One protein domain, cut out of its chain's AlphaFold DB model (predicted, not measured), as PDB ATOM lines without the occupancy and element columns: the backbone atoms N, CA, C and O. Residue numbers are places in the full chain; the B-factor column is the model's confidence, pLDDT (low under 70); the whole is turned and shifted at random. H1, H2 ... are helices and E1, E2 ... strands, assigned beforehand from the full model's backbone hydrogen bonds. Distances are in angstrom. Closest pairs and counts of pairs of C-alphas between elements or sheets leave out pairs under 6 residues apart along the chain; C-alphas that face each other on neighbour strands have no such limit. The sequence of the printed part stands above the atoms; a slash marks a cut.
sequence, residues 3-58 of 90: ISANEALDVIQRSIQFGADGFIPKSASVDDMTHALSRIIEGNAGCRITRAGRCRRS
ATOM      1  N   ILE A   3     -24.713 -40.757  38.584       78.88
ATOM      2  CA  ILE A   3     -23.440 -40.110  38.937       78.88
ATOM      3  C   ILE A   3     -23.760 -38.883  39.795       78.88
ATOM      4  O   ILE A   3     -24.523 -38.020  39.364       78.88
ATOM      5  N   SER A   4     -23.210 -38.795  41.009       78.19
ATOM      6  CA  SER A   4     -23.530 -37.715  41.958       78.19
ATOM      7  C   SER A   4     -22.294 -37.226  42.707       78.19
ATOM      8  O   SER A   4     -21.442 -38.011  43.104       78.19
ATOM      9  N   ALA A   5     -22.211 -35.914  42.941       77.75
ATOM     10  CA  ALA A   5     -21.203 -35.321  43.824       77.75
ATOM     11  C   ALA A   5     -21.554 -35.465  45.314       77.75
ATOM     12  O   ALA A   5     -20.693 -35.288  46.169       77.75
ATOM     13  N   ASN A   6     -22.816 -35.773  45.626       78.88
ATOM     14  CA  ASN A   6     -23.273 -35.987  46.989       78.88
ATOM     15  C   ASN A   6     -23.177 -37.478  47.341       78.88
ATOM     16  O   ASN A   6     -23.918 -38.285  46.776       78.88
ATOM     17  N   GLU A   7     -22.272 -37.813  48.261       71.94
ATOM     18  CA  GLU A   7     -21.983 -39.181  48.720       71.94
ATOM     19  C   GLU A   7     -22.777 -39.589  49.972       71.94
ATOM     20  O   GLU A   7     -22.513 -40.639  50.563       71.94
ATOM     21  N   ALA A   8     -23.737 -38.769  50.411       80.50
ATOM     22  CA  ALA A   8     -24.587 -39.104  51.546       80.50
ATOM     23  C   ALA A   8     -25.330 -40.430  51.305       80.50
ATOM     24  O   ALA A   8     -25.889 -40.667  50.228       80.50
ATOM     25  N   LEU A   9     -25.372 -41.288  52.331       75.81
ATOM     26  CA  LEU A   9     -25.994 -42.615  52.245       75.81
ATOM     27  C   LEU A   9     -27.462 -42.544  51.812       75.81
ATOM     28  O   LEU A   9     -27.904 -43.398  51.045       75.81
ATOM     29  N   ASP A  10     -28.184 -41.499  52.217       82.69
ATOM     30  CA  ASP A  10     -29.578 -41.278  51.828       82.69
ATOM     31  C   ASP A  10     -29.742 -41.104  50.316       82.69
ATOM     32  O   ASP A  10     -30.699 -41.603  49.729       82.69
ATOM     33  N   VAL A  11     -28.793 -40.434  49.658       81.00
ATOM     34  CA  VAL A  11     -28.820 -40.209  48.206       81.00
ATOM     35  C   VAL A  11     -28.500 -41.497  47.461       81.00
ATOM     36  O   VAL A  11     -29.165 -41.819  46.473       81.00
ATOM     37  N   ILE A  12     -27.537 -42.271  47.961       79.31
ATOM     38  CA  ILE A  12     -27.146 -43.564  47.386       79.31
ATOM     39  C   ILE A  12     -28.298 -44.570  47.504       79.31
ATOM     40  O   ILE A  12     -28.674 -45.219  46.531       79.31
ATOM     41  N   GLN A  13     -28.904 -44.693  48.686       79.44
ATOM     42  CA  GLN A  13     -30.012 -45.624  48.901       79.44
ATOM     43  C   GLN A  13     -31.251 -45.221  48.112       79.44
ATOM     44  O   GLN A  13     -31.910 -46.076  47.522       79.44
ATOM     45  N   ARG A  14     -31.563 -43.925  48.072       82.19
ATOM     46  CA  ARG A  14     -32.724 -43.421  47.347       82.19
ATOM     47  C   ARG A  14     -32.559 -43.590  45.835       82.19
ATOM     48  O   ARG A  14     -33.511 -43.984  45.175       82.19
ATOM     49  N   SER A  15     -31.358 -43.396  45.288       80.00
ATOM     50  CA  SER A  15     -31.103 -43.674  43.866       80.00
ATOM     51  C   SER A  15     -31.283 -45.158  43.528       80.00
ATOM     52  O   SER A  15     -31.925 -45.467  42.526       80.00
ATOM     53  N   ILE A  16     -30.842 -46.074  44.393       78.75
ATOM     54  CA  ILE A  16     -31.113 -47.515  44.227       78.75
ATOM     55  C   ILE A  16     -32.622 -47.812  44.300       78.75
ATOM     56  O   ILE A  16     -33.133 -48.575  43.484       78.75
ATOM     57  N   GLN A  17     -33.358 -47.189  45.228       79.81
ATOM     58  CA  GLN A  17     -34.816 -47.360  45.348       79.81
ATOM     59  C   GLN A  17     -35.584 -46.894  44.103       79.81
ATOM     60  O   GLN A  17     -36.622 -47.463  43.780       79.81
ATOM     61  N   PHE A  18     -35.061 -45.905  43.376       80.31
ATOM     62  CA  PHE A  18     -35.612 -45.457  42.094       80.31
ATOM     63  C   PHE A  18     -35.238 -46.362  40.906       80.31
ATOM     64  O   PHE A  18     -35.543 -46.027  39.764       80.31
ATOM     65  N   GLY A  19     -34.592 -47.504  41.153       73.88
ATOM     66  CA  GLY A  19     -34.185 -48.442  40.108       73.88
ATOM     67  C   GLY A  19     -32.824 -48.120  39.492       73.88
ATOM     68  O   GLY A  19     -32.519 -48.591  38.397       73.88
ATOM     69  N   ALA A  20     -31.980 -47.325  40.164       79.62
ATOM     70  CA  ALA A  20     -30.595 -47.200  39.737       79.62
ATOM     71  C   ALA A  20     -29.846 -48.506  40.016       79.62
ATOM     72  O   ALA A  20     -29.625 -48.904  41.156       79.62
ATOM     73  N   ASP A  21     -29.394 -49.117  38.935       67.69
ATOM     74  CA  ASP A  21     -28.598 -50.340  38.944       67.69
ATOM     75  C   ASP A  21     -27.188 -50.150  39.566       67.69
ATOM     76  O   ASP A  21     -26.602 -51.064  40.141       67.69
ATOM     77  N   GLY A  22     -26.691 -48.905  39.585       73.19
ATOM     78  CA  GLY A  22     -25.410 -48.535  40.187       73.19
ATOM     79  C   GLY A  22     -25.288 -47.036  40.476       73.19
ATOM     80  O   GLY A  22     -26.025 -46.216  39.913       73.19
ATOM     81  N   PHE A  23     -24.339 -46.693  41.354       78.25
ATOM     82  CA  PHE A  23     -24.040 -45.332  41.804       78.25
ATOM     83  C   PHE A  23     -22.531 -45.064  41.725       78.25
ATOM     84  O   PHE A  23     -21.747 -45.865  42.240       78.25
ATOM     85  N   ILE A  24     -22.136 -43.943  41.114       79.69
ATOM     86  CA  ILE A  24     -20.746 -43.466  41.067       79.69
ATOM     87  C   ILE A  24     -20.646 -42.102  41.762       79.69
ATOM     88  O   ILE A  24     -21.312 -41.153  41.332       79.69
ATOM     89  N   PRO A  25     -19.801 -41.966  42.797       79.62
ATOM     90  CA  PRO A  25     -19.513 -40.669  43.386       79.62
ATOM     91  C   PRO A  25     -18.539 -39.857  42.513       79.62
ATOM     92  O   PRO A  25     -17.588 -40.403  41.963       79.62
ATOM     93  N   LYS A  26     -18.743 -38.538  42.395       80.12
ATOM     94  CA  LYS A  26     -17.919 -37.630  41.558       80.12
ATOM     95  C   LYS A  26     -16.490 -37.416  42.088       80.12
ATOM     96  O   LYS A  26     -15.626 -36.929  41.371       80.12
ATOM     97  N   SER A  27     -16.276 -37.758  43.350       76.06
ATOM     98  CA  SER A  27     -14.998 -37.846  44.067       76.06
ATOM     99  C   SER A  27     -14.226 -39.133  43.763       76.06
ATOM    100  O   SER A  27     -13.076 -39.247  44.185       76.06
ATOM    101  N   ALA A  28     -14.828 -40.110  43.069       73.50
ATOM    102  CA  ALA A  28     -14.108 -41.289  42.604       73.50
ATOM    103  C   ALA A  28     -13.010 -40.889  41.613       73.50
ATOM    104  O   ALA A  28     -13.161 -39.934  40.846       73.50
ATOM    105  N   SER A  29     -11.909 -41.639  41.620       78.62
ATOM    106  CA  SER A  29     -10.826 -41.422  40.666       78.62
ATOM    107  C   SER A  29     -11.315 -41.637  39.227       78.62
ATOM    108  O   SER A  29     -12.271 -42.376  38.975       78.62
ATOM    109  N   VAL A  30     -10.665 -40.977  38.265       79.06
ATOM    110  CA  VAL A  30     -11.008 -41.121  36.841       79.06
ATOM    111  C   VAL A  30     -10.852 -42.575  36.387       79.06
ATOM    112  O   VAL A  30     -11.704 -43.078  35.652       79.06
ATOM    113  N   ASP A  31      -9.838 -43.280  36.889       77.12
ATOM    114  CA  ASP A  31      -9.638 -44.710  36.642       77.12
ATOM    115  C   ASP A  31     -10.809 -45.559  37.155       77.12
ATOM    116  O   ASP A  31     -11.326 -46.402  36.419       77.12
ATOM    117  N   ASP A  32     -11.303 -45.298  38.371       73.56
ATOM    118  CA  ASP A  32     -12.449 -46.023  38.938       73.56
ATOM    119  C   ASP A  32     -13.738 -45.782  38.140       73.56
ATOM    120  O   ASP A  32     -14.520 -46.711  37.906       73.56
ATOM    121  N   MET A  33     -13.961 -44.541  37.694       77.06
ATOM    122  CA  MET A  33     -15.112 -44.196  36.856       77.06
ATOM    123  C   MET A  33     -15.057 -44.926  35.515       77.06
ATOM    124  O   MET A  33     -16.042 -45.545  35.108       77.06
ATOM    125  N   THR A  34     -13.899 -44.896  34.854       81.50
ATOM    126  CA  THR A  34     -13.681 -45.567  33.567       81.50
ATOM    127  C   THR A  34     -13.876 -47.072  33.711       81.50
ATOM    128  O   THR A  34     -14.622 -47.669  32.940       81.50
ATOM    129  N   HIS A  35     -13.315 -47.679  34.759       77.94
ATOM    130  CA  HIS A  35     -13.480 -49.106  35.025       77.94
ATOM    131  C   HIS A  35     -14.931 -49.521  35.249       77.94
ATOM    132  O   HIS A  35     -15.340 -50.595  34.803       77.94
ATOM    133  N   ALA A  36     -15.722 -48.708  35.942       73.00
ATOM    134  CA  ALA A  36     -17.130 -49.017  36.135       73.00
ATOM    135  C   ALA A  36     -17.956 -48.831  34.865       73.00
ATOM    136  O   ALA A  36     -18.823 -49.658  34.594       73.00
ATOM    137  N   LEU A  37     -17.664 -47.803  34.066       77.06
ATOM    138  CA  LEU A  37     -18.298 -47.608  32.763       77.06
ATOM    139  C   LEU A  37     -17.980 -48.766  31.809       77.06
ATOM    140  O   LEU A  37     -18.905 -49.321  31.218       77.06
ATOM    141  N   SER A  38     -16.718 -49.196  31.721       80.88
ATOM    142  CA  SER A  38     -16.314 -50.355  30.913       80.88
ATOM    143  C   SER A  38     -17.078 -51.618  31.314       80.88
ATOM    144  O   SER A  38     -17.644 -52.286  30.456       80.88
ATOM    145  N   ARG A  39     -17.206 -51.898  32.618       71.75
ATOM    146  CA  ARG A  39     -17.960 -53.064  33.115       71.75
ATOM    147  C   ARG A  39     -19.449 -53.012  32.776       71.75
ATOM    148  O   ARG A  39     -20.066 -54.056  32.582       71.75
ATOM    149  N   ILE A  40     -20.036 -51.821  32.720       72.12
ATOM    150  CA  ILE A  40     -21.444 -51.642  32.344       72.12
ATOM    151  C   ILE A  40     -21.629 -51.861  30.846       72.12
ATOM    152  O   ILE A  40     -22.571 -52.541  30.447       72.12
ATOM    153  N   ILE A  41     -20.711 -51.341  30.029       77.94
ATOM    154  CA  ILE A  41     -20.690 -51.566  28.578       77.94
ATOM    155  C   ILE A  41     -20.510 -53.061  28.264       77.94
ATOM    156  O   ILE A  41     -21.151 -53.578  27.355       77.94
ATOM    157  N   GLU A  42     -19.722 -53.779  29.066       78.81
ATOM    158  CA  GLU A  42     -19.545 -55.240  28.999       78.81
ATOM    159  C   GLU A  42     -20.777 -56.045  29.475       78.81
ATOM    160  O   GLU A  42     -20.755 -57.275  29.465       78.81
ATOM    161  N   GLY A  43     -21.864 -55.387  29.896       62.72
ATOM    162  CA  GLY A  43     -23.107 -56.039  30.327       62.72
ATOM    163  C   GLY A  43     -23.121 -56.489  31.793       62.72
ATOM    164  O   GLY A  43     -24.041 -57.186  32.221       62.72
ATOM    165  N   ASN A  44     -22.139 -56.081  32.600       60.00
ATOM    166  CA  ASN A  44     -22.023 -56.450  34.010       60.00
ATOM    167  C   ASN A  44     -22.659 -55.383  34.922       60.00
ATOM    168  O   ASN A  44     -21.996 -54.761  35.757       60.00
ATOM    169  N   ALA A  45     -23.966 -55.192  34.731       56.22
ATOM    170  CA  ALA A  45     -24.833 -54.187  35.352       56.22
ATOM    171  C   ALA A  45     -24.639 -54.049  36.893       56.22
ATOM    172  O   ALA A  45     -24.462 -52.963  37.431       56.22
ATOM    173  N   GLY A  46     -24.452 -55.145  37.635       53.44
ATOM    174  CA  GLY A  46     -24.428 -55.129  39.108       53.44
ATOM    175  C   GLY A  46     -23.164 -54.624  39.843       53.44
ATOM    176  O   GLY A  46     -22.998 -54.975  41.021       53.44
ATOM    177  N   CYS A  47     -22.239 -53.872  39.227       55.19
ATOM    178  CA  CYS A  47     -21.092 -53.323  39.977       55.19
ATOM    179  C   CYS A  47     -21.464 -52.044  40.748       55.19
ATOM    180  O   CYS A  47     -21.648 -50.969  40.182       55.19
ATOM    181  N   ARG A  48     -21.446 -52.138  42.084       57.66
ATOM    182  CA  ARG A  48     -21.455 -50.976  42.977       57.66
ATOM    183  C   ARG A  48     -20.005 -50.580  43.277       57.66
ATOM    184  O   ARG A  48     -19.309 -51.320  43.982       57.66
ATOM    185  N   ILE A  49     -19.543 -49.439  42.754       57.97
ATOM    186  CA  ILE A  49     -18.245 -48.888  43.166       57.97
ATOM    187  C   ILE A  49     -18.387 -48.441  44.617       57.97
ATOM    188  O   ILE A  49     -19.232 -47.615  44.958       57.97
ATOM    189  N   THR A  50     -17.591 -49.032  45.497       55.03
ATOM    190  CA  THR A  50     -17.470 -48.550  46.875       55.03
ATOM    191  C   THR A  50     -16.379 -47.487  46.948       55.03
ATOM    192  O   THR A  50     -15.486 -47.473  46.108       55.03
ATOM    193  N   ARG A  51     -16.389 -46.645  47.990       46.28
ATOM    194  CA  ARG A  51     -15.397 -45.576  48.253       46.28
ATOM    195  C   ARG A  51     -13.917 -46.011  48.187       46.28
ATOM    196  O   ARG A  51     -13.031 -45.175  48.176       46.28
ATOM    197  N   ALA A  52     -13.644 -47.314  48.156       52.41
ATOM    198  CA  ALA A  52     -12.313 -47.891  47.998       52.41
ATOM    199  C   ALA A  52     -11.968 -48.291  46.542       52.41
ATOM    200  O   ALA A  52     -11.124 -49.166  46.370       52.41
ATOM    201  N   GLY A  53     -12.688 -47.798  45.524       49.50
ATOM    202  CA  GLY A  53     -12.519 -48.195  44.109       49.50
ATOM    203  C   GLY A  53     -12.897 -49.655  43.813       49.50
ATOM    204  O   GLY A  53     -12.856 -50.143  42.689       49.50
ATOM    205  N   ARG A  54     -13.309 -50.409  44.838       50.91
ATOM    206  CA  ARG A  54     -13.636 -51.826  44.703       50.91
ATOM    207  C   ARG A  54     -15.078 -51.991  44.254       50.91
ATOM    208  O   ARG A  54     -16.002 -51.642  44.996       50.91
ATOM    209  N   CYS A  55     -15.255 -52.605  43.085       46.97
ATOM    210  CA  CYS A  55     -16.516 -53.208  42.670       46.97
ATOM    211  C   CYS A  55     -16.891 -54.311  43.666       46.97
ATOM    212  O   CYS A  55     -16.401 -55.441  43.567       46.97
ATOM    213  N   ARG A  56     -17.786 -54.016  44.614       50.06
ATOM    214  CA  ARG A  56     -18.532 -55.095  45.264       50.06
ATOM    215  C   ARG A  56     -19.618 -55.503  44.285       50.06
ATOM    216  O   ARG A  56     -20.513 -54.713  43.987       50.06
ATOM    217  N   ARG A  57     -19.539 -56.744  43.798       50.34
ATOM    218  CA  ARG A  57     -20.729 -57.419  43.282       50.34
ATOM    219  C   ARG A  57     -21.733 -57.375  44.424       50.34
ATOM    220  O   ARG A  57     -21.478 -57.962  45.477       50.34
ATOM    221  N   SER A  58     -22.833 -56.650  44.247       44.66
ATOM    222  CA  SER A  58     -24.002 -57.007  45.043       44.66
ATOM    223  C   SER A  58     -24.277 -58.463  44.670       44.66
ATOM    224  O   SER A  58     -24.263 -58.761  43.469       44.66
TER     225      SER A  58
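AT A GLANCE: This is residues 3 to 58 of the 90 residues of the protein "Response regulatory domain-containing protein" of Alcanivorax sp. IO_7 (UniProt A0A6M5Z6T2). Two helices, H1 and H2, lie at opposite ends of a small domain and run roughly the same way, with the short strand E1 running back between them; a small hairpin of two strands, E2 and E3, covers one side of the E1 and H2 part, and H1 is apart from that hairpin. The first printed residues, 3 to 4, pair alongside E1. The printed part has 56 residues with two named helices and three named strands, in the order H1, E1, H2, E2, E3; the one sheet has the order E2 - E3 and is antiparallel, and the class is mixed, helices and strands. The whole is compact, with a radius of gyration of the C-alphas of 10.5 A, and spans 27 by 22 by 15 A.

HOW THE PARTS SIT: Residues 3 to 4 form a short parallel pairing with residues 24 to 25 of E1, the strand of residues 23 to 25, which pairs with no named strand. H1, residues 9 to 17, has its closest C-alpha pair to E1 at Ile 12 and Phe 23, 6.6 A. H2, residues 30 to 41, comes closest to E1 with the C-alphas of Met 33 and Ile 24, 7.1 A apart. H1 and H2 are apart. E2, residues 47 to 49, comes closest to E1 at the C-alphas of Arg 48 and Phe 23, 6.3 A, and to H2 at those of Cys 47 and Ala 36, 7.0 A. E3, residues 55 to 57, forms a hairpin with E2; they are antiparallel neighbours with 141 degrees between their directions. N 48 and O 56 are 3.3 A apart and N 56 and O 48 are 3.2 A apart, both within hydrogen-bond range. The closest C-alphas of H2 and E3 are those of Ala 36 and Cys 55, 7.8 A. E3 is apart from E1 and from H1, and H1 is apart from E2. In H1 and H2 every O i to N i+4 pair is within hydrogen-bond range.

IN THESE COORDINATES: H1 begins at C-alpha 9, (-25.994, -42.615, 52.245), and is 12.2 A long from first to last C-alpha. E1 is 6.7 A long. H2, 16.5 A long, begins at C-alpha 30, (-11.008, -41.121, 36.841). E2 is 6.2 A long and E3 6.0 A; E3 ends at C-alpha 57, (-20.729, -57.419, 43.282).

THE WHOLE: The two C-alphas farthest apart, those of Asp 10 and Glu 42, are 28.6 A from each other. The printed part runs from residue 3 to 58 without a cut, and its four links between named elements are tight. The mean pLDDT of the printed part is 70.6; residue 21 and residues 43 to 58, which hold E2 and E3, are under 70.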